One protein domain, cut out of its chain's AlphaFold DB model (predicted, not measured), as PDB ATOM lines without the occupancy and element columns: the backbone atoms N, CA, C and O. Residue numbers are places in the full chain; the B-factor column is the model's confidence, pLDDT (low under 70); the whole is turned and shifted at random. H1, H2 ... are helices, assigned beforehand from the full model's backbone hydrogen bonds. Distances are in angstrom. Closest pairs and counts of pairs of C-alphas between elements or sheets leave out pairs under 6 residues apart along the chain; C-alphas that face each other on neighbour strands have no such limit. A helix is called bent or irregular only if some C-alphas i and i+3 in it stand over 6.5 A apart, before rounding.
ATOM      1  N   LEU A  88     -24.231  18.768  -6.844       43.84
ATOM      2  CA  LEU A  88     -23.101  19.365  -6.110       43.84
ATOM      3  C   LEU A  88     -22.338  18.357  -5.225       43.84
ATOM      4  O   LEU A  88     -21.396  18.736  -4.536       43.84
ATOM      5  N   MET A  89     -22.692  17.070  -5.257       34.00
ATOM      6  CA  MET A  89     -22.210  16.069  -4.289       34.00
ATOM      7  C   MET A  89     -20.864  15.394  -4.630       34.00
ATOM      8  O   MET A  89     -20.505  14.404  -3.990       34.00
ATOM      9  N   ILE A  90     -20.091  15.879  -5.615       35.81
ATOM     10  CA  ILE A  90     -18.845  15.208  -6.051       35.81
ATOM     11  C   ILE A  90     -17.617  16.135  -5.944       35.81
ATOM     12  O   ILE A  90     -17.563  17.169  -6.626       35.81
ATOM     13  N   PRO A  91     -16.581  15.749  -5.163       32.97
ATOM     14  CA  PRO A  91     -15.308  16.457  -5.097       32.97
ATOM     15  C   PRO A  91     -14.709  16.634  -6.488       32.97
ATOM     16  O   PRO A  91     -14.509  15.684  -7.243       32.97
ATOM     17  N   THR A  92     -14.446  17.885  -6.831       35.94
ATOM     18  CA  THR A  92     -14.093  18.297  -8.182       35.94
ATOM     19  C   THR A  92     -12.613  18.628  -8.262       35.94
ATOM     20  O   THR A  92     -12.106  19.391  -7.442       35.94
ATOM     21  N   VAL A  93     -11.917  18.100  -9.270       37.78
ATOM     22  CA  VAL A  93     -10.507  18.437  -9.520       37.78
ATOM     23  C   VAL A  93     -10.358  19.945  -9.793       37.78
ATOM     24  O   VAL A  93     -11.182  20.496 -10.516       37.78
ATOM     25  N   PRO A  94      -9.316  20.643  -9.290       38.94
ATOM     26  CA  PRO A  94      -9.233  22.113  -9.322       38.94
ATOM     27  C   PRO A  94      -9.395  22.760 -10.706       38.94
ATOM     28  O   PRO A  94      -9.992  23.824 -10.817       38.94
ATOM     29  N   VAL A  95      -8.908  22.111 -11.769       43.22
ATOM     30  CA  VAL A  95      -9.091  22.561 -13.162       43.22
ATOM     31  C   VAL A  95     -10.541  22.429 -13.618       43.22
ATOM     32  O   VAL A  95     -11.055  23.333 -14.271       43.22
ATOM     33  N   GLU A  96     -11.228  21.352 -13.247       43.38
ATOM     34  CA  GLU A  96     -12.658  21.218 -13.516       43.38
ATOM     35  C   GLU A  96     -13.471  22.164 -12.643       43.38
ATOM     36  O   GLU A  96     -14.483  22.659 -13.106       43.38
ATOM     37  N   LEU A  97     -13.037  22.452 -11.415       41.91
ATOM     38  CA  LEU A  97     -13.709  23.402 -10.531       41.91
ATOM     39  C   LEU A  97     -13.597  24.806 -11.103       41.91
ATOM     40  O   LEU A  97     -14.603  25.485 -11.240       41.91
ATOM     41  N   ALA A  98     -12.393  25.203 -11.509       43.22
ATOM     42  CA  ALA A  98     -12.169  26.457 -12.203       43.22
ATOM     43  C   ALA A  98     -12.974  26.537 -13.498       43.22
ATOM     44  O   ALA A  98     -13.655  27.526 -13.712       43.22
ATOM     45  N   THR A  99     -12.992  25.474 -14.305       46.16
ATOM     46  CA  THR A  99     -13.824  25.399 -15.517       46.16
ATOM     47  C   THR A  99     -15.324  25.470 -15.195       46.16
ATOM     48  O   THR A  99     -16.083  26.101 -15.924       46.16
ATOM     49  N   ARG A 100     -15.776  24.869 -14.088       44.28
ATOM     50  CA  ARG A 100     -17.176  24.884 -13.633       44.28
ATOM     51  C   ARG A 100     -17.596  26.227 -13.043       44.28
ATOM     52  O   ARG A 100     -18.745  26.609 -13.251       44.28
ATOM     53  N   MET A 101     -16.698  26.913 -12.339       45.38
ATOM     54  CA  MET A 101     -16.888  28.261 -11.791       45.38
ATOM     55  C   MET A 101     -16.806  29.322 -12.897       45.38
ATOM     56  O   MET A 101     -17.619  30.235 -12.905       45.38
ATOM     57  N   ALA A 102     -15.927  29.138 -13.883       44.78
ATOM     58  CA  ALA A 102     -15.862  29.906 -15.130       44.78
ATOM     59  C   ALA A 102     -17.151  29.766 -15.963       44.78
ATOM     60  O   ALA A 102     -17.749  30.743 -16.411       44.78
ATOM     61  N   ALA A 103     -17.649  28.532 -16.110       40.00
ATOM     62  CA  ALA A 103     -18.920  28.249 -16.778       40.00
ATOM     63  C   ALA A 103     -20.148  28.682 -15.954       40.00
ATOM     64  O   ALA A 103     -21.232  28.857 -16.512       40.00
ATOM     65  N   ALA A 104     -19.997  28.844 -14.639       38.41
ATOM     66  CA  ALA A 104     -20.972  29.465 -13.756       38.41
ATOM     67  C   ALA A 104     -20.728  30.977 -13.738       38.41
ATOM     68  O   ALA A 104     -20.361  31.562 -12.717       38.41
ATOM     69  N   ARG A 105     -20.959  31.640 -14.880       38.91
ATOM     70  CA  ARG A 105     -21.212  33.083 -14.835       38.91
ATOM     71  C   ARG A 105     -22.312  33.294 -13.797       38.91
ATOM     72  O   ARG A 105     -23.348  32.641 -13.929       38.91
ATOM     73  N   PRO A 106     -22.131  34.169 -12.794       40.84
ATOM     74  CA  PRO A 106     -23.231  34.534 -11.928       40.84
ATOM     75  C   PRO A 106     -24.341  35.054 -12.839       40.84
ATOM     76  O   PRO A 106     -24.202  36.120 -13.445       40.84
ATOM     77  N   SER A 107     -25.422  34.289 -12.991       40.25
ATOM     78  CA  SER A 107     -26.668  34.875 -13.464       40.25
ATOM     79  C   SER A 107     -26.940  36.045 -12.536       40.25
ATOM     80  O   SER A 107     -26.784  35.905 -11.317       40.25
ATOM     81  N   ALA A 108     -27.236  37.206 -13.125       42.81
ATOM     82  CA  ALA A 108     -27.459  38.433 -12.379       42.81
ATOM     83  C   ALA A 108     -28.326  38.108 -11.160       42.81
ATOM     84  O   ALA A 108     -29.393  37.507 -11.320       42.81
ATOM     85  N   LEU A 109     -27.822  38.434  -9.960       45.09
ATOM     86  CA  LEU A 109     -28.571  38.265  -8.717       45.09
ATOM     87  C   LEU A 109     -29.995  38.752  -8.987       45.09
ATOM     88  O   LEU A 109     -30.131  39.847  -9.546       45.09
ATOM     89  N   PRO A 110     -31.042  37.964  -8.677       44.94
ATOM     90  CA  PRO A 110     -32.398  38.405  -8.934       44.94
ATOM     91  C   PRO A 110     -32.541  39.783  -8.298       44.94
ATOM     92  O   PRO A 110     -32.311  39.944  -7.093       44.94
ATOM     93  N   ALA A 111     -32.848  40.779  -9.132       49.59
ATOM     94  CA  ALA A 111     -32.854  42.196  -8.761       49.59
ATOM     95  C   ALA A 111     -33.833  42.509  -7.607       49.59
ATOM     96  O   ALA A 111     -33.870  43.623  -7.100       49.59
ATOM     97  N   SER A 112     -34.629  41.520  -7.194       52.16
ATOM     98  CA  SER A 112     -35.571  41.552  -6.083       52.16
ATOM     99  C   SER A 112     -35.001  41.095  -4.731       52.16
ATOM    100  O   SER A 112     -35.697  41.232  -3.727       52.16
ATOM    101  N   SER A 113     -33.779  40.552  -4.658       68.94
ATOM    102  CA  SER A 113     -33.175  40.164  -3.371       68.94
ATOM    103  C   SER A 113     -32.480  41.362  -2.696       68.94
ATOM    104  O   SER A 113     -31.711  42.060  -3.361       68.94
ATOM    105  N   PRO A 114     -32.683  41.600  -1.381       75.75
ATOM    106  CA  PRO A 114     -31.987  42.669  -0.655       75.75
ATOM    107  C   PRO A 114     -30.462  42.593  -0.802       75.75
ATOM    108  O   PRO A 114     -29.820  43.603  -1.079       75.75
ATOM    109  N   LEU A 115     -29.901  41.379  -0.741       80.31
ATOM    110  CA  LEU A 115     -28.477  41.114  -0.954       80.31
ATOM    111  C   LEU A 115     -27.984  41.630  -2.315       80.31
ATOM    112  O   LEU A 115     -26.994  42.358  -2.379       80.31
ATOM    113  N   GLY A 116     -28.676  41.282  -3.406       77.56
ATOM    114  CA  GLY A 116     -28.289  41.701  -4.756       77.56
ATOM    115  C   GLY A 116     -28.376  43.210  -4.965       77.56
ATOM    116  O   GLY A 116     -27.452  43.815  -5.521       77.56
ATOM    117  N   THR A 117     -29.443  43.830  -4.465       82.81
ATOM    118  CA  THR A 117     -29.637  45.285  -4.523       82.81
ATOM    119  C   THR A 117     -28.559  46.024  -3.736       82.81
ATOM    120  O   THR A 117     -27.966  46.984  -4.240       82.81
ATOM    121  N   ASN A 118     -28.248  45.559  -2.528       89.69
ATOM    122  CA  ASN A 118     -27.264  46.205  -1.668       89.69
ATOM    123  C   ASN A 118     -25.835  46.035  -2.204       89.69
ATOM    124  O   ASN A 118     -25.090  47.011  -2.245       89.69
ATOM    125  N   LEU A 119     -25.457  44.846  -2.694       88.31
ATOM    126  CA  LEU A 119     -24.144  44.627  -3.319       88.31
ATOM    127  C   LEU A 119     -23.957  45.480  -4.583       88.31
ATOM    128  O   LEU A 119     -22.902  46.094  -4.756       88.31
ATOM    129  N   SER A 120     -24.989  45.594  -5.424       86.62
ATOM    130  CA  SER A 120     -24.958  46.468  -6.610       86.62
ATOM    131  C   SER A 120     -24.831  47.946  -6.223       86.62
ATOM    132  O   SER A 120     -24.101  48.717  -6.849       86.62
ATOM    133  N   THR A 121     -25.507  48.342  -5.144       90.56
ATOM    134  CA  THR A 121     -25.412  49.692  -4.581       90.56
ATOM    135  C   THR A 121     -24.000  49.975  -4.067       90.56
ATOM    136  O   THR A 121     -23.426  51.009  -4.406       90.56
ATOM    137  N   LEU A 122     -23.387  49.041  -3.331       90.12
ATOM    138  CA  LEU A 122     -22.005  49.171  -2.862       90.12
ATOM    139  C   LEU A 122     -20.995  49.231  -4.000       90.12
ATOM    140  O   LEU A 122     -20.085  50.057  -3.944       90.12
ATOM    141  N   GLN A 123     -21.166  48.409  -5.038       91.06
ATOM    142  CA  GLN A 123     -20.318  48.462  -6.226       91.06
ATOM    143  C   GLN A 123     -20.265  49.882  -6.794       91.06
ATOM    144  O   GLN A 123     -19.178  50.393  -7.063       91.06
ATOM    145  N   ARG A 124     -21.422  50.541  -6.926       92.81
ATOM    146  CA  ARG A 124     -21.502  51.913  -7.436       92.81
ATOM    147  C   ARG A 124     -20.940  52.935  -6.449       92.81
ATOM    148  O   ARG A 124     -20.112  53.751  -6.840       92.81
ATOM    149  N   LEU A 125     -21.377  52.907  -5.190       91.12
ATOM    150  CA  LEU A 125     -21.008  53.916  -4.187       91.12
ATOM    151  C   LEU A 125     -19.520  53.895  -3.849       91.12
ATOM    152  O   LEU A 125     -18.915  54.939  -3.621       91.12
ATOM    153  N   LEU A 126     -18.928  52.704  -3.822       89.00
ATOM    154  CA  LEU A 126     -17.519  52.522  -3.514       89.00
ATOM    155  C   LEU A 126     -16.673  52.401  -4.780       89.00
ATOM    156  O   LEU A 126     -15.462  52.255  -4.666       89.00
ATOM    157  N   ASN A 127     -17.250  52.485  -5.979       91.12
ATOM    158  CA  ASN A 127     -16.512  52.295  -7.227       91.12
ATOM    159  C   ASN A 127     -15.655  51.013  -7.178       91.12
ATOM    160  O   ASN A 127     -14.429  51.056  -7.329       91.12
ATOM    161  N   LEU A 128     -16.290  49.893  -6.824       88.56
ATOM    162  CA  LEU A 128     -15.631  48.591  -6.793       88.56
ATOM    163  C   LEU A 128     -15.395  48.114  -8.225       88.56
ATOM    164  O   LEU A 128     -16.253  48.258  -9.100       88.56
ATOM    165  N   SER A 129     -14.228  47.523  -8.458       86.75
ATOM    166  CA  SER A 129     -13.953  46.807  -9.698       86.75
ATOM    167  C   SER A 129     -14.880  45.596  -9.848       86.75
ATOM    168  O   SER A 129     -15.383  45.052  -8.865       86.75
ATOM    169  N   ALA A 130     -15.062  45.124 -11.084       82.44
ATOM    170  CA  ALA A 130     -15.842  43.913 -11.351       82.44
ATOM    171  C   ALA A 130     -15.333  42.708 -10.535       82.44
ATOM    172  O   ALA A 130     -16.131  41.939 -10.003       82.44
ATOM    173  N   PHE A 131     -14.010  42.601 -10.377       83.25
ATOM    174  CA  PHE A 131     -13.382  41.578  -9.549       83.25
ATOM    175  C   PHE A 131     -13.734  41.732  -8.061       83.25
ATOM    176  O   PHE A 131     -14.162  40.766  -7.440       83.25
ATOM    177  N   GLU A 132     -13.612  42.932  -7.483       87.44
ATOM    178  CA  GLU A 132     -13.969  43.166  -6.073       87.44
ATOM    179  C   GLU A 132     -15.450  42.866  -5.798       87.44
ATOM    180  O   GLU A 132     -15.781  42.265  -4.778       87.44
ATOM    181  N   SER A 133     -16.347  43.229  -6.718       84.94
ATOM    182  CA  SER A 133     -17.775  42.907  -6.616       84.94
ATOM    183  C   SER A 133     -18.046  41.402  -6.664       84.94
ATOM    184  O   SER A 133     -18.842  40.886  -5.872       84.94
ATOM    185  N   GLN A 134     -17.372  40.680  -7.562       80.50
ATOM    186  CA  GLN A 134     -17.463  39.221  -7.641       80.50
ATOM    187  C   GLN A 134     -16.921  38.562  -6.370       80.50
ATOM    188  O   GLN A 134     -17.552  37.657  -5.824       80.50
ATOM    189  N   TRP A 135     -15.797  39.058  -5.857       84.88
ATOM    190  CA  TRP A 135     -15.181  38.564  -4.634       84.88
ATOM    191  C   TRP A 135     -16.099  38.749  -3.422       84.88
ATOM    192  O   TRP A 135     -16.329  37.790  -2.690       84.88
ATOM    193  N   LEU A 136     -16.713  39.923  -3.244       86.44
ATOM    194  CA  LEU A 136     -17.698  40.136  -2.175       86.44
ATOM    195  C   LEU A 136     -18.895  39.195  -2.287       86.44
ATOM    196  O   LEU A 136     -19.354  38.648  -1.287       86.44
ATOM    197  N   THR A 137     -19.377  38.970  -3.508       82.31
ATOM    198  CA  THR A 137     -20.487  38.045  -3.755       82.31
ATOM    199  C   THR A 137     -20.113  36.626  -3.327       82.31
ATOM    200  O   THR A 137     -20.882  35.970  -2.621       82.31
ATOM    201  N   TRP A 138     -18.914  36.164  -3.690       78.50
ATOM    202  CA  TRP A 138     -18.391  34.870  -3.247       78.50
ATOM    203  C   TRP A 138     -18.211  34.808  -1.740       78.50
ATOM    204  O   TRP A 138     -18.597  33.810  -1.143       78.50
ATOM    205  N   GLY A 139     -17.703  35.865  -1.112       82.00
ATOM    206  CA  GLY A 139     -17.537  35.897   0.333       82.00
ATOM    207  C   GLY A 139     -18.851  35.784   1.090       82.00
ATOM    208  O   GLY A 139     -18.932  34.993   2.032       82.00
ATOM    209  N   CYS A 140     -19.897  36.489   0.647       81.94
ATOM    210  CA  CYS A 140     -21.236  36.353   1.220       81.94
ATOM    211  C   CYS A 140     -21.768  34.925   1.058       81.94
ATOM    212  O   CYS A 140     -22.244  34.325   2.021       81.94
ATOM    213  N   CYS A 141     -21.629  34.349  -0.138       74.75
ATOM    214  CA  CYS A 141     -22.071  32.982  -0.398       74.75
ATOM    215  C   CYS A 141     -21.300  31.966   0.460       74.75
ATOM    216  O   CYS A 141     -21.897  31.109   1.104       74.75
ATOM    217  N   LEU A 142     -19.978  32.080   0.539       75.38
ATOM    218  CA  LEU A 142     -19.146  31.177   1.328       75.38
ATOM    219  C   LEU A 142     -19.430  31.280   2.819       75.38
ATOM    220  O   LEU A 142     -19.480  30.258   3.490       75.38
ATOM    221  N   ARG A 143     -19.672  32.480   3.348       80.06
ATOM    222  CA  ARG A 143     -20.077  32.626   4.752       80.06
ATOM    223  C   ARG A 143     -21.426  31.953   5.015       80.06
ATOM    224  O   ARG A 143     -21.621  31.377   6.080       80.06
ATOM    225  N   ARG A 144     -22.351  32.011   4.054       69.75
ATOM    226  CA  ARG A 144     -23.721  31.508   4.208       69.75
ATOM    227  C   ARG A 144     -23.855  29.998   4.008       69.75
ATOM    228  O   ARG A 144     -24.686  29.364   4.661       69.75
ATOM    229  N   TYR A 145     -23.061  29.443   3.099       63.06
ATOM    230  CA  TYR A 145     -23.205  28.070   2.611       63.06
ATOM    231  C   TYR A 145     -21.936  27.228   2.799       63.06
ATOM    232  O   TYR A 145     -21.977  26.011   2.650       63.06
ATOM    233  N   GLY A 146     -20.811  27.843   3.161       67.06
ATOM    234  CA  GLY A 146     -19.578  27.149   3.513       67.06
ATOM    235  C   GLY A 146     -19.001  26.304   2.378       67.06
ATOM    236  O   GLY A 146     -19.007  26.687   1.204       67.06
ATOM    237  N   HIS A 147     -18.502  25.125   2.754       56.53
ATOM    238  CA  HIS A 147     -17.834  24.180   1.854       56.53
ATOM    239  C   HIS A 147     -18.749  23.562   0.787       56.53
ATOM    240  O   HIS A 147     -18.253  22.932  -0.142       56.53
ATOM    241  N   ALA A 148     -20.058  23.805   0.877       50.91
ATOM    242  CA  ALA A 148     -21.048  23.454  -0.136       50.91
ATOM    243  C   ALA A 148     -20.736  24.024  -1.523       50.91
ATOM    244  O   ALA A 148     -21.019  23.403  -2.542       50.91
ATOM    245  N   ILE A 149     -20.205  25.249  -1.549       55.69
ATOM    246  CA  ILE A 149     -19.990  26.019  -2.780       55.69
ATOM    247  C   ILE A 149     -18.533  25.938  -3.218       55.69
ATOM    248  O   ILE A 149     -18.234  25.990  -4.409       55.69
ATOM    249  N   LEU A 150     -17.621  25.814  -2.254       63.03
ATOM    250  CA  LEU A 150     -16.195  25.745  -2.516       63.03
ATOM    251  C   LEU A 150     -15.580  24.604  -1.703       63.03
ATOM    252  O   LEU A 150     -15.496  24.713  -0.473       63.03
ATOM    253  N   PRO A 151     -15.110  23.533  -2.367       56.69
ATOM    254  CA  PRO A 151     -14.395  22.471  -1.679       56.69
ATOM    255  C   PRO A 151     -13.137  23.034  -1.009       56.69
ATOM    256  O   PRO A 151     -12.638  24.105  -1.358       56.69
ATOM    257  N   VAL A 152     -12.596  22.307  -0.034       67.19
ATOM    258  CA  VAL A 152     -11.361  22.718   0.641       67.19
ATOM    259  C   VAL A 152     -10.203  22.684  -0.360       67.19
ATOM    260  O   VAL A 152      -9.715  21.615  -0.719       67.19
ATOM    261  N   ILE A 153      -9.758  23.861  -0.805       68.00
ATOM    262  CA  ILE A 153      -8.586  24.008  -1.675       68.00
ATOM    263  C   ILE A 153      -7.399  24.450  -0.816       68.00
ATOM    264  O   ILE A 153      -7.378  25.605  -0.374       68.00
ATOM    265  N   PRO A 154      -6.412  23.570  -0.573       70.19
ATOM    266  CA  PRO A 154      -5.200  23.948   0.131       70.19
ATOM    267  C   PRO A 154      -4.340  24.865  -0.743       70.19
ATOM    268  O   PRO A 154      -4.120  24.625  -1.933       70.19
ATOM    269  N   LEU A 155      -3.823  25.916  -0.125       73.38
ATOM    270  CA  LEU A 155      -2.915  26.883  -0.713       73.38
ATOM    271  C   LEU A 155      -1.496  26.629  -0.202       73.38
ATOM    272  O   LEU A 155      -1.283  26.054   0.862       73.38
ATOM    273  N   ARG A 156      -0.511  27.035  -1.006       75.62
ATOM    274  CA  ARG A 156       0.914  26.867  -0.678       75.62
ATOM    275  C   ARG A 156       1.443  28.125  -0.003       75.62
ATOM    276  O   ARG A 156       2.120  28.041   1.010       75.62
ATOM    277  N   ASP A 157       1.090  29.266  -0.579       77.88
ATOM    278  CA  ASP A 157       1.446  30.613  -0.151       77.88
ATOM    279  C   ASP A 157       0.495  31.628  -0.821       77.88
ATOM    280  O   ASP A 157      -0.370  31.263  -1.630       77.88
ATOM    281  N   ASP A 158       0.678  32.911  -0.512       81.31
ATOM    282  CA  ASP A 158      -0.092  34.035  -1.056       81.31
ATOM    283  C   ASP A 158      -0.022  34.136  -2.586       81.31
ATOM    284  O   ASP A 158      -0.977  34.557  -3.249       81.31
ATOM    285  N   ARG A 159       1.110  33.745  -3.183       81.75
ATOM    286  CA  ARG A 159       1.279  33.753  -4.638       81.75
ATOM    287  C   ARG A 159       0.401  32.678  -5.269       81.75
ATOM    288  O   ARG A 159      -0.286  32.969  -6.245       81.75
ATOM    289  N   HIS A 160       0.394  31.477  -4.698       79.06
ATOM    290  CA  HIS A 160      -0.478  30.390  -5.120       79.06
ATOM    291  C   HIS A 160      -1.954  30.772  -4.956       79.06
ATOM    292  O   HIS A 160      -2.750  30.485  -5.843       79.06
ATOM    293  N   ALA A 161      -2.310  31.482  -3.880       78.56
ATOM    294  CA  ALA A 161      -3.654  32.032  -3.696       78.56
ATOM    295  C   ALA A 161      -4.041  32.974  -4.846       78.56
ATOM    296  O   ALA A 161      -5.102  32.820  -5.449       78.56
ATOM    297  N   CYS A 162      -3.147  33.899  -5.211       81.19
ATOM    298  CA  CYS A 162      -3.368  34.814  -6.330       81.19
ATOM    299  C   CYS A 162      -3.501  34.088  -7.677       81.19
ATOM    300  O   CYS A 162      -4.314  34.492  -8.501       81.19
ATOM    301  N   GLU A 163      -2.703  33.042  -7.916       79.06
ATOM    302  CA  GLU A 163      -2.782  32.217  -9.132       79.06
ATOM    303  C   GLU A 163      -4.132  31.493  -9.216       79.06
ATOM    304  O   GLU A 163      -4.796  31.554 -10.249       79.06
ATOM    305  N   VAL A 164      -4.576  30.878  -8.118       74.81
ATOM    306  CA  VAL A 164      -5.875  30.198  -8.046       74.81
ATOM    307  C   VAL A 164      -7.023  31.186  -8.267       74.81
ATOM    308  O   VAL A 164      -7.883  30.928  -9.103       74.81
ATOM    309  N   LEU A 165      -7.016  32.344  -7.600       77.75
ATOM    310  CA  LEU A 165      -8.042  33.382  -7.771       77.75
ATOM    311  C   LEU A 165      -8.066  33.973  -9.184       77.75
ATOM    312  O   LEU A 165      -9.139  34.225  -9.721       77.75
ATOM    313  N   ALA A 166      -6.903  34.169  -9.808       80.00
ATOM    314  CA  ALA A 166      -6.815  34.666 -11.180       80.00
ATOM    315  C   ALA A 166      -7.511  33.720 -12.165       80.00
ATOM    316  O   ALA A 166      -8.265  34.164 -13.026       80.00
ATOM    317  N   VAL A 167      -7.288  32.412 -12.001       74.62
ATOM    318  CA  VAL A 167      -7.948  31.382 -12.808       74.62
ATOM    319  C   VAL A 167      -9.447  31.332 -12.500       74.62
ATOM    320  O   VAL A 167     -10.257  31.313 -13.419       74.62
ATOM    321  N   LEU A 168      -9.818  31.346 -11.221       70.06
ATOM    322  CA  LEU A 168     -11.205  31.259 -10.765       70.06
ATOM    323  C   LEU A 168     -12.075  32.440 -11.212       70.06
ATOM    324  O   LEU A 168     -13.254  32.258 -11.503       70.06
ATOM    325  N   CYS A 169     -11.505  33.641 -11.248       72.06
ATOM    326  CA  CYS A 169     -12.216  34.860 -11.620       72.06
ATOM    327  C   CYS A 169     -11.971  35.280 -13.076       72.06
ATOM    328  O   CYS A 169     -12.466  36.327 -13.481       72.06
ATOM    329  N   GLU A 170     -11.204  34.504 -13.851       73.75
ATOM    330  CA  GLU A 170     -10.817  34.822 -15.235       73.75
ATOM    331  C   GLU A 170     -10.208  36.227 -15.404       73.75
ATOM    332  O   GLU A 170     -10.412  36.915 -16.407       73.75
ATOM    333  N   VAL A 171      -9.429  36.672 -14.418       80.62
ATOM    334  CA  VAL A 171      -8.761  37.979 -14.449       80.62
ATOM    335  C   VAL A 171      -7.243  37.827 -14.403       80.62
ATOM    336  O   VAL A 171      -6.721  36.875 -13.819       80.62
ATOM    337  N   PRO A 172      -6.482  38.776 -14.975       84.62
ATOM    338  CA  PRO A 172      -5.030  38.750 -14.891       84.62
ATOM    339  C   PRO A 172      -4.541  38.728 -13.440       84.62
ATOM    340  O   PRO A 172      -5.000  39.510 -12.606       84.62
ATOM    341  N   MET A 173      -3.512  37.922 -13.162       84.25
ATOM    342  CA  MET A 173      -2.884  37.829 -11.835       84.25
ATOM    343  C   MET A 173      -2.476  39.202 -11.270       84.25
ATOM    344  O   MET A 173      -2.535  39.417 -10.062       84.25
ATOM    345  N   GLY A 174      -2.090  40.151 -12.131       86.69
ATOM    346  CA  GLY A 174      -1.767  41.521 -11.728       86.69
ATOM    347  C   GLY A 174      -2.930  42.252 -11.048       86.69
ATOM    348  O   GLY A 174      -2.700  42.927 -10.047       86.69
ATOM    349  N   MET A 175      -4.170  42.065 -11.524       86.56
ATOM    350  CA  MET A 175      -5.363  42.650 -10.897       86.56
ATOM    351  C   MET A 175      -5.627  42.040  -9.523       86.56
ATOM    352  O   MET A 175      -5.844  42.784  -8.569       86.56
ATOM    353  N   ILE A 176      -5.541  40.708  -9.403       84.31
ATOM    354  CA  ILE A 176      -5.691  40.023  -8.111       84.31
ATOM    355  C   ILE A 176      -4.664  40.566  -7.121       84.31
ATOM    356  O   ILE A 176      -5.016  41.024  -6.040       84.31
ATOM    357  N   ARG A 177      -3.386  40.594  -7.516       85.31
ATOM    358  CA  ARG A 177      -2.301  41.086  -6.660       85.31
ATOM    359  C   ARG A 177      -2.522  42.524  -6.218       85.31
ATOM    360  O   ARG A 177      -2.268  42.835  -5.057       85.31
ATOM    361  N   GLN A 178      -2.979  43.395  -7.114       85.50
ATOM    362  CA  GLN A 178      -3.273  44.785  -6.786       85.50
ATOM    363  C   GLN A 178      -4.423  44.892  -5.776       85.50
ATOM    364  O   GLN A 178      -4.286  45.591  -4.772       85.50
ATOM    365  N   ALA A 179      -5.520  44.168  -6.006       83.62
ATOM    366  CA  ALA A 179      -6.665  44.134  -5.103       83.62
ATOM    367  C   ALA A 179      -6.276  43.603  -3.713       83.62
ATOM    368  O   ALA A 179      -6.543  44.275  -2.716       83.62
ATOM    369  N   MET A 180      -5.547  42.482  -3.644       79.81
ATOM    370  CA  MET A 180      -5.010  41.931  -2.391       79.81
ATOM    371  C   MET A 180      -4.097  42.935  -1.672       79.81
ATOM    372  O   MET A 180      -4.233  43.157  -0.472       79.81
ATOM    373  N   SER A 181      -3.184  43.583  -2.407       81.62
ATOM    374  CA  SER A 181      -2.219  44.534  -1.832       81.62
ATOM    375  C   SER A 181      -2.898  45.784  -1.276       81.62
ATOM    376  O   SER A 181      -2.435  46.347  -0.289       81.62
ATOM    377  N   SER A 182      -4.004  46.216  -1.890       81.50
ATOM    378  CA  SER A 182      -4.778  47.364  -1.410       81.50
ATOM    379  C   SER A 182      -5.430  47.115  -0.050       81.50
ATOM    380  O   SER A 182      -5.749  48.075   0.649       81.50
ATOM    381  N   ARG A 183      -5.683  45.838   0.288       80.38
ATOM    382  CA  ARG A 183      -6.482  45.391   1.441       80.38
ATOM    383  C   ARG A 183      -7.789  46.160   1.613       80.38
ATOM    384  O   ARG A 183      -8.315  46.266   2.714       80.38
ATOM    385  N   ARG A 184      -8.328  46.721   0.530       86.31
ATOM    386  CA  ARG A 184      -9.422  47.684   0.607       86.31
ATOM    387  C   ARG A 184     -10.684  47.052   1.180       86.31
ATOM    388  O   ARG A 184     -11.291  47.631   2.073       86.31
ATOM    389  N   LEU A 185     -11.062  45.868   0.701       85.69
ATOM    390  CA  LEU A 185     -12.244  45.151   1.187       85.69
ATOM    391  C   LEU A 185     -12.102  44.737   2.663       85.69
ATOM    392  O   LEU A 185     -13.067  44.863   3.415       85.69
ATOM    393  N   CYS A 186     -10.899  44.351   3.103       82.69
ATOM    394  CA  CYS A 186     -10.599  44.106   4.520       82.69
ATOM    395  C   CYS A 186     -10.669  45.406   5.339       82.69
ATOM    396  O   CYS A 186     -11.279  45.445   6.400       82.69
ATOM    397  N   ALA A 187     -10.121  46.512   4.824       83.38
ATOM    398  CA  ALA A 187     -10.144  47.815   5.489       83.38
ATOM    399  C   ALA A 187     -11.570  48.358   5.662       83.38
ATOM    400  O   ALA A 187     -11.856  49.032   6.649       83.38
ATOM    401  N   TRP A 188     -12.473  48.059   4.726       82.19
ATOM    402  CA  TRP A 188     -13.901  48.340   4.868       82.19
ATOM    403  C   TRP A 188     -14.624  47.389   5.834       82.19
ATOM    404  O   TRP A 188     -15.754  47.683   6.218       82.19
ATOM    405  N   GLY A 189     -13.979  46.302   6.265       83.12
ATOM    406  CA  GLY A 189     -14.564  45.281   7.136       83.12
ATOM    407  C   GLY A 189     -15.501  44.327   6.400       83.12
ATOM    408  O   GLY A 189     -16.391  43.751   7.015       83.12
ATOM    409  N   PHE A 190     -15.355  44.183   5.080       87.44
ATOM    410  CA  PHE A 190     -16.212  43.298   4.289       87.44
ATOM    411  C   PHE A 190     -15.693  41.863   4.249       87.44
ATOM    412  O   PHE A 190     -16.488  40.926   4.258       87.44
ATOM    413  N   LEU A 191     -14.370  41.693   4.214       84.94
ATOM    414  CA  LEU A 191     -13.699  40.395   4.206       84.94
ATOM    415  C   LEU A 191     -12.936  40.175   5.503       84.94
ATOM    416  O   LEU A 191     -12.334  41.116   6.018       84.94
ATOM    417  N   ASP A 192     -12.978  38.936   5.978       78.19
ATOM    418  CA  ASP A 192     -12.260  38.454   7.152       78.19
ATOM    419  C   ASP A 192     -10.757  38.389   6.832       78.19
ATOM    420  O   ASP A 192     -10.353  37.760   5.851       78.19
ATOM    421  N   ASP A 193      -9.924  39.063   7.626       65.50
ATOM    422  CA  ASP A 193      -8.462  39.023   7.480       65.50
ATOM    423  C   ASP A 193      -7.987  37.793   8.275       65.50
ATOM    424  O   ASP A 193      -7.508  37.911   9.397       65.50
ATOM    425  N   GLY A 194      -8.273  36.602   7.735       60.72
ATOM    426  CA  GLY A 194      -8.282  35.334   8.473       60.72
ATOM    427  C   GLY A 194      -7.111  35.125   9.445       60.72
ATOM    428  O   GLY A 194      -5.947  35.339   9.098       60.72
ATOM    429  N   ASP A 195      -7.430  34.656  10.655       48.91
ATOM    430  CA  ASP A 195      -6.462  34.417  11.729       48.91
ATOM    431  C   ASP A 195      -5.445  33.334  11.329       48.91
ATOM    432  O   ASP A 195      -5.732  32.135  11.235       48.91
ATOM    433  N   ALA A 196      -4.221  33.779  11.056       43.88
ATOM    434  CA  ALA A 196      -3.110  32.942  10.641       43.88
ATOM    435  C   ALA A 196      -2.386  32.347  11.859       43.88
ATOM    436  O   ALA A 196      -1.281  32.767  12.206       43.88
ATOM    437  N   GLN A 197      -2.955  31.309  12.480       39.47
ATOM    438  CA  GLN A 197      -2.202  30.459  13.410       39.47
ATOM    439  C   GLN A 197      -2.161  28.991  12.952       39.47
ATOM    440  O   GLN A 197      -3.047  28.187  13.221       39.47
ATOM    441  N   GLY A 198      -1.053  28.629  12.295       46.34
ATOM    442  CA  GLY A 198      -0.487  27.272  12.291       46.34
ATOM    443  C   GLY A 198      -1.078  26.226  11.335       46.34
ATOM    444  O   GLY A 198      -0.466  25.170  11.180       46.34
ATOM    445  N   ALA A 199      -2.209  26.486  10.675       55.47
ATOM    446  CA  ALA A 199      -2.783  25.592   9.663       55.47
ATOM    447  C   ALA A 199      -2.337  25.967   8.236       55.47
ATOM    448  O   ALA A 199      -2.048  27.128   7.951       55.47
ATOM    449  N   MET A 200      -2.301  24.987   7.323       59.25
ATOM    450  CA  MET A 200      -2.096  25.256   5.893       59.25
ATOM    451  C   MET A 200      -3.174  26.234   5.395       59.25
ATOM    452  O   MET A 200      -4.355  25.993   5.664       59.25
ATOM    453  N   PRO A 201      -2.813  27.311   4.672       69.19
ATOM    454  CA  PRO A 201      -3.793  28.280   4.204       69.19
ATOM    455  C   PRO A 201      -4.778  27.600   3.248       69.19
ATOM    456  O   PRO A 201      -4.385  26.791   2.411       69.19
ATOM    457  N   VAL A 202      -6.063  27.918   3.366       76.12
ATOM    458  CA  VAL A 202      -7.129  27.387   2.503       76.12
ATOM    459  C   VAL A 202      -7.817  28.527   1.773       76.12
ATOM    460  O   VAL A 202      -7.988  29.608   2.335       76.12
ATOM    461  N   LEU A 203      -8.240  28.289   0.530       76.50
ATOM    462  CA  LEU A 203      -8.836  29.332  -0.306       76.50
ATOM    463  C   LEU A 203     -10.078  29.974   0.328       76.50
ATOM    464  O   LEU A 203     -10.275  31.178   0.205       76.50
ATOM    465  N   SER A 204     -10.892  29.206   1.054       73.75
ATOM    466  CA  SER A 204     -12.065  29.746   1.752       73.75
ATOM    467  C   SER A 204     -11.698  30.822   2.775       73.75
ATOM    468  O   SER A 204     -12.446  31.780   2.918       73.75
ATOM    469  N   GLY A 205     -10.537  30.717   3.431       76.75
ATOM    470  CA  GLY A 205     -10.053  31.728   4.376       76.75
ATOM    471  C   GLY A 205      -9.683  33.058   3.712       76.75
ATOM    472  O   GLY A 205      -9.718  34.089   4.360       76.75
ATOM    473  N   TRP A 206      -9.391  33.045   2.410       78.12
ATOM    474  CA  TRP A 206      -9.085  34.243   1.618       78.12
ATOM    475  C   TRP A 206     -10.330  34.919   1.049       78.12
ATOM    476  O   TRP A 206     -10.300  36.073   0.626       78.12
ATOM    477  N   LEU A 207     -11.421  34.166   0.968       79.19
ATOM    478  CA  LEU A 207     -12.654  34.605   0.340       79.19
ATOM    479  C   LEU A 207     -13.731  34.959   1.361       79.19
ATOM    480  O   LEU A 207     -14.724  35.563   0.975       79.19
ATOM    481  N   LEU A 208     -13.569  34.586   2.631       82.56
ATOM    482  CA  LEU A 208     -14.623  34.678   3.632       82.56
ATOM    483  C   LEU A 208     -15.024  36.136   3.887       82.56
ATOM    484  O   LEU A 208     -14.213  36.958   4.307       82.56
ATOM    485  N   ALA A 209     -16.299  36.455   3.677       86.38
ATOM    486  CA  ALA A 209     -16.844  37.726   4.135       86.38
ATOM    487  C   ALA A 209     -16.965  37.735   5.662       86.38
ATOM    488  O   ALA A 209     -17.197  36.679   6.247       86.38
ATOM    489  N   PHE A 210     -16.860  38.896   6.313       85.31
ATOM    490  CA  PHE A 210     -17.148  39.023   7.746       85.31
ATOM    491  C   PHE A 210     -18.604  38.644   8.041       85.31
ATOM    492  O   PHE A 210     -19.512  39.054   7.323       85.31
ATOM    493  N   GLU A 211     -18.840  37.899   9.121       81.94
ATOM    494  CA  GLU A 211     -20.188  37.434   9.494       81.94
ATOM    495  C   GLU A 211     -21.180  38.589   9.639       81.94
ATOM    496  O   GLU A 211     -22.238  38.598   9.014       81.94
ATOM    497  N   GLN A 212     -20.773  39.620  10.372       80.44
ATOM    498  CA  GLN A 212     -21.588  40.807  10.605       80.44
ATOM    499  C   GLN A 212     -21.814  41.590   9.309       80.44
ATOM    500  O   GLN A 212     -22.898  42.108   9.087       80.44
ATOM    501  N   PHE A 213     -20.840  41.641   8.396       86.75
ATOM    502  CA  PHE A 213     -21.080  42.253   7.089       86.75
ATOM    503  C   PHE A 213     -22.188  41.516   6.321       86.75
ATOM    504  O   PHE A 213     -23.075  42.165   5.768       86.75
ATOM    505  N   VAL A 214     -22.174  40.177   6.332       85.38
ATOM    506  CA  VAL A 214     -23.179  39.351   5.645       85.38
ATOM    507  C   VAL A 214     -24.574  39.551   6.234       85.38
ATOM    508  O   VAL A 214     -25.535  39.731   5.491       85.38
ATOM    509  N   GLU A 215     -24.699  39.606   7.558       84.00
ATOM    510  CA  GLU A 215     -25.990  39.869   8.202       84.00
ATOM    511  C   GLU A 215     -26.592  41.216   7.793       84.00
ATOM    512  O   GLU A 215     -27.806  41.326   7.615       84.00
ATOM    513  N   TRP A 216     -25.752  42.242   7.641       85.06
ATOM    514  CA  TRP A 216     -26.194  43.607   7.367       85.06
ATOM    515  C   TRP A 216     -26.513  43.788   5.888       85.06
ATOM    516  O   TRP A 216     -27.556  44.334   5.542       85.06
ATOM    517  N   ILE A 217     -25.673  43.262   4.997       86.88
ATOM    518  CA  ILE A 217     -25.902  43.373   3.555       86.88
ATOM    519  C   ILE A 217     -27.152  42.602   3.096       86.88
ATOM    520  O   ILE A 217     -27.719  42.926   2.054       86.88
ATOM    521  N   GLU A 218     -27.623  41.626   3.876       84.94
ATOM    522  CA  GLU A 218     -28.879  40.906   3.635       84.94
ATOM    523  C   GLU A 218     -30.136  41.673   4.095       84.94
ATOM    524  O   GLU A 218     -31.250  41.274   3.742       84.94
ATOM    525  N   GLN A 219     -30.004  42.771   4.849       83.94
ATOM    526  CA  GLN A 219     -31.161  43.533   5.328       83.94
ATOM    527  C   GLN A 219     -31.774  44.416   4.230       83.94
ATOM    528  O   GLN A 219     -31.061  44.975   3.392       83.94
ATOM    529  N   PRO A 220     -33.103  44.610   4.234       85.00
ATOM    530  CA  PRO A 220     -33.730  45.629   3.406       85.00
ATOM    531  C   PRO A 220     -33.443  47.028   3.972       85.00
ATOM    532  O   PRO A 220     -33.652  47.283   5.158       85.00
ATOM    533  N   TYR A 221     -33.025  47.952   3.108       87.06
ATOM    534  CA  TYR A 221     -32.806  49.356   3.459       87.06
ATOM    535  C   TYR A 221     -33.749  50.262   2.672       87.06
ATOM    536  O   TYR A 221     -34.005  50.032   1.490       87.06
ATOM    537  N   ALA A 222     -34.266  51.303   3.329       87.56
ATOM    538  CA  ALA A 222     -35.165  52.270   2.698       87.56
ATOM    539  C   ALA A 222     -34.421  53.225   1.746       87.56
ATOM    540  O   ALA A 222     -35.026  53.778   0.827       87.56
ATOM    541  N   SER A 223     -33.114  53.408   1.949       90.44
ATOM    542  CA  SER A 223     -32.263  54.241   1.108       90.44
ATOM    543  C   SER A 223     -30.804  53.777   1.105       90.44
ATOM    544  O   SER A 223     -30.346  53.041   1.979       90.44
ATOM    545  N   GLU A 224     -30.040  54.282   0.136       91.69
ATOM    546  CA  GLU A 224     -28.585  54.094   0.057       91.69
ATOM    547  C   GLU A 224     -27.857  54.661   1.285       91.69
ATOM    548  O   GLU A 224     -26.863  54.099   1.745       91.69
ATOM    549  N   ALA A 225     -28.369  55.766   1.836       91.25
ATOM    550  CA  ALA A 225     -27.826  56.382   3.039       91.25
ATOM    551  C   ALA A 225     -28.022  55.478   4.262       91.25
ATOM    552  O   ALA A 225     -27.107  55.353   5.072       91.25
ATOM    553  N   ASP A 226     -29.171  54.804   4.366       89.44
ATOM    554  CA  ASP A 226     -29.439  53.863   5.457       89.44
ATOM    555  C   ASP A 226     -28.484  52.670   5.409       89.44
ATOM    556  O   ASP A 226     -27.913  52.317   6.441       89.44
ATOM    557  N   LEU A 227     -28.235  52.114   4.217       90.38
ATOM    558  CA  LEU A 227     -27.243  51.054   4.010       90.38
ATOM    559  C   LEU A 227     -25.842  51.498   4.462       90.38
ATOM    560  O   LEU A 227     -25.193  50.810   5.252       90.38
ATOM    561  N   LEU A 228     -25.370  52.660   3.995       89.44
ATOM    562  CA  LEU A 228     -24.040  53.165   4.357       89.44
ATOM    563  C   LEU A 228     -23.918  53.466   5.853       89.44
ATOM    564  O   LEU A 228     -22.918  53.107   6.474       89.44
ATOM    565  N   MET A 229     -24.929  54.101   6.452       88.44
ATOM    566  CA  MET A 229     -24.954  54.352   7.894       88.44
ATOM    567  C   MET A 229     -24.894  53.051   8.680       88.44
ATOM    568  O   MET A 229     -24.223  52.990   9.712       88.44
ATOM    569  N   ALA A 230     -25.596  52.024   8.204       86.31
ATOM    570  CA  ALA A 230     -25.599  50.734   8.847       86.31
ATOM    571  C   ALA A 230     -24.179  50.129   8.818       86.31
ATOM    572  O   ALA A 230     -23.582  49.898   9.868       86.31
ATOM    573  N   LEU A 231     -23.563  50.021   7.641       84.81
ATOM    574  CA  LEU A 231     -22.198  49.499   7.502       84.81
ATOM    575  C   LEU A 231     -21.156  50.282   8.323       84.81
ATOM    576  O   LEU A 231     -20.278  49.689   8.950       84.81
ATOM    577  N   CYS A 232     -21.274  51.611   8.390       83.62
ATOM    578  CA  CYS A 232     -20.398  52.439   9.220       83.62
ATOM    579  C   CYS A 232     -20.564  52.158  10.721       83.62
ATOM    580  O   CYS A 232     -19.567  52.083  11.440       83.62
ATOM    581  N   LYS A 233     -21.799  51.975  11.207       77.88
ATOM    582  CA  LYS A 233     -22.056  51.603  12.609       77.88
ATOM    583  C   LYS A 233     -21.487  50.225  12.931       77.88
ATOM    584  O   LYS A 233     -20.836  50.081  13.962       77.88
ATOM    585  N   ALA A 234     -21.673  49.251  12.040       71.75
ATOM    586  CA  ALA A 234     -21.120  47.908  12.196       71.75
ATOM    587  C   ALA A 234     -19.592  47.944  12.363       71.75
ATOM    588  O   ALA A 234     -19.044  47.319  13.269       71.75
ATOM    589  N   ARG A 235     -18.905  48.764  11.558       69.69
ATOM    590  CA  ARG A 235     -17.449  48.933  11.638       69.69
ATOM    591  C   ARG A 235     -16.973  49.527  12.966       69.69
ATOM    592  O   ARG A 235     -15.936  49.113  13.484       69.69
ATOM    593  N   ILE A 236     -17.707  50.491  13.522       63.09
ATOM    594  CA  ILE A 236     -17.375  51.089  14.827       63.09
ATOM    595  C   ILE A 236     -17.509  50.038  15.938       63.09
ATOM    596  O   ILE A 236     -16.634  49.949  16.796       63.09
ATOM    597  N   SER A 237     -18.547  49.200  15.884       61.66
ATOM    598  CA  SER A 237     -18.752  48.103  16.841       61.66
ATOM    599  C   SER A 237     -17.669  47.020  16.754       61.66
ATOM    600  O   SER A 237     -17.208  46.534  17.786       61.66
ATOM    601  N   LEU A 238     -17.217  46.685  15.539       57.94
ATOM    602  CA  LEU A 238     -16.091  45.772  15.292       57.94
ATOM    603  C   LEU A 238     -14.774  46.311  15.865       57.94
ATOM    604  O   LEU A 238     -14.027  45.578  16.500       57.94
ATOM    605  N   SER A 239     -14.518  47.610  15.695       56.31
ATOM    606  CA  SER A 239     -13.279  48.258  16.155       56.31
ATOM    607  C   SER A 239     -13.207  48.426  17.679       56.31
ATOM    608  O   SER A 239     -12.130  48.668  18.210       56.31
ATOM    609  N   GLY A 240     -14.343  48.338  18.380       41.75
ATOM    610  CA  GLY A 240     -14.423  48.432  19.842       41.75
ATOM    611  C   GLY A 240     -14.333  47.091  20.578       41.75
ATOM    612  O   GLY A 240     -14.353  47.093  21.805       41.75
ATOM    613  N   SER A 241     -14.271  45.969  19.849       38.84
ATOM    614  CA  SER A 241     -14.180  44.610  20.416       38.84
ATOM    615  C   SER A 241     -12.788  43.970  20.270       38.84
ATOM    616  O   SER A 241     -12.640  42.794  20.599       38.84
TER     617      SER A 241
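This is residues 88 to 241 of the 242 residues of an uncharacterized protein of Dechloromonas sp (UniProt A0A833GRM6). A kinked helix, H3, runs through the middle, with H2, H8 and H9 on one side and H4 and H5 on the other. Short H7 packs on H3 between it and H4, while H1 packs on H4 and, like H9, lies far from the middle. The printed part has 154 residues with nine named helices, H1 to H9 in chain order, and no named strand: all helix. It is compact, with a radius of gyration of the C-alphas of 15.6 A and spans of 43 by 35 by 30 A.

H1, residues 94 to 103, begins at C-alpha 94 (-9.233, 22.113, -9.322). H2 is residues 114 to 125, 16.1 A long, and H3 is residues 130 to 148, 23.9 A. H3 has a kink of 71 degrees near residue 142 and is irregular: C-alphas 144 and 147 are 9.7 A apart. H4 is residues 158 to 168, H5 173 to 182, H6 184 to 187, H7 203 to 207 and H8 211 to 217. H9, residues 224 to 239, 23.0 A, ends at C-alpha 239 (-13.279, 48.258, 16.155).

H1 touches H4 at Ala 98 and Leu 168, closest C-alphas 5.1 A apart. H2 and H3 form a helical hairpin, a shallow tilt of 28 degrees, closest at Gln 123 and Ser 133, C-alphas 6.1 A apart. H3 touches H7 with residues 135 to 142 alone; the closest C-alphas, of Gly 139 and Leu 207, are 5.1 A apart. H4 touches H5 at a steep tilt of 57 degrees, closest at Ala 166 and Met 173, C-alphas 5.1 A apart. H6 is close to H3 but not clearly touching, C-alphas of Leu 185 and Glu 132 7.7 A apart. H8 touches H3 at Val 214 and Cys 140, closest C-alphas 5.7 A apart, and forms a helical hairpin with H9 at 14 degrees. Every O i to N i+4 pair is within hydrogen-bond range in H1, H2, H4, H5, H7, H8 and H9, and 13 of 15 are in H3; H6 is too short for one.

The C-alphas farthest apart, of Arg 156 and Ala 222, are 44.3 A apart. The printed part has no cut; H6 to H7 is a long link. The pLDDT is under 70 in residues 88 to 113, 144 to 153, 193 to 201 and 235 to 241.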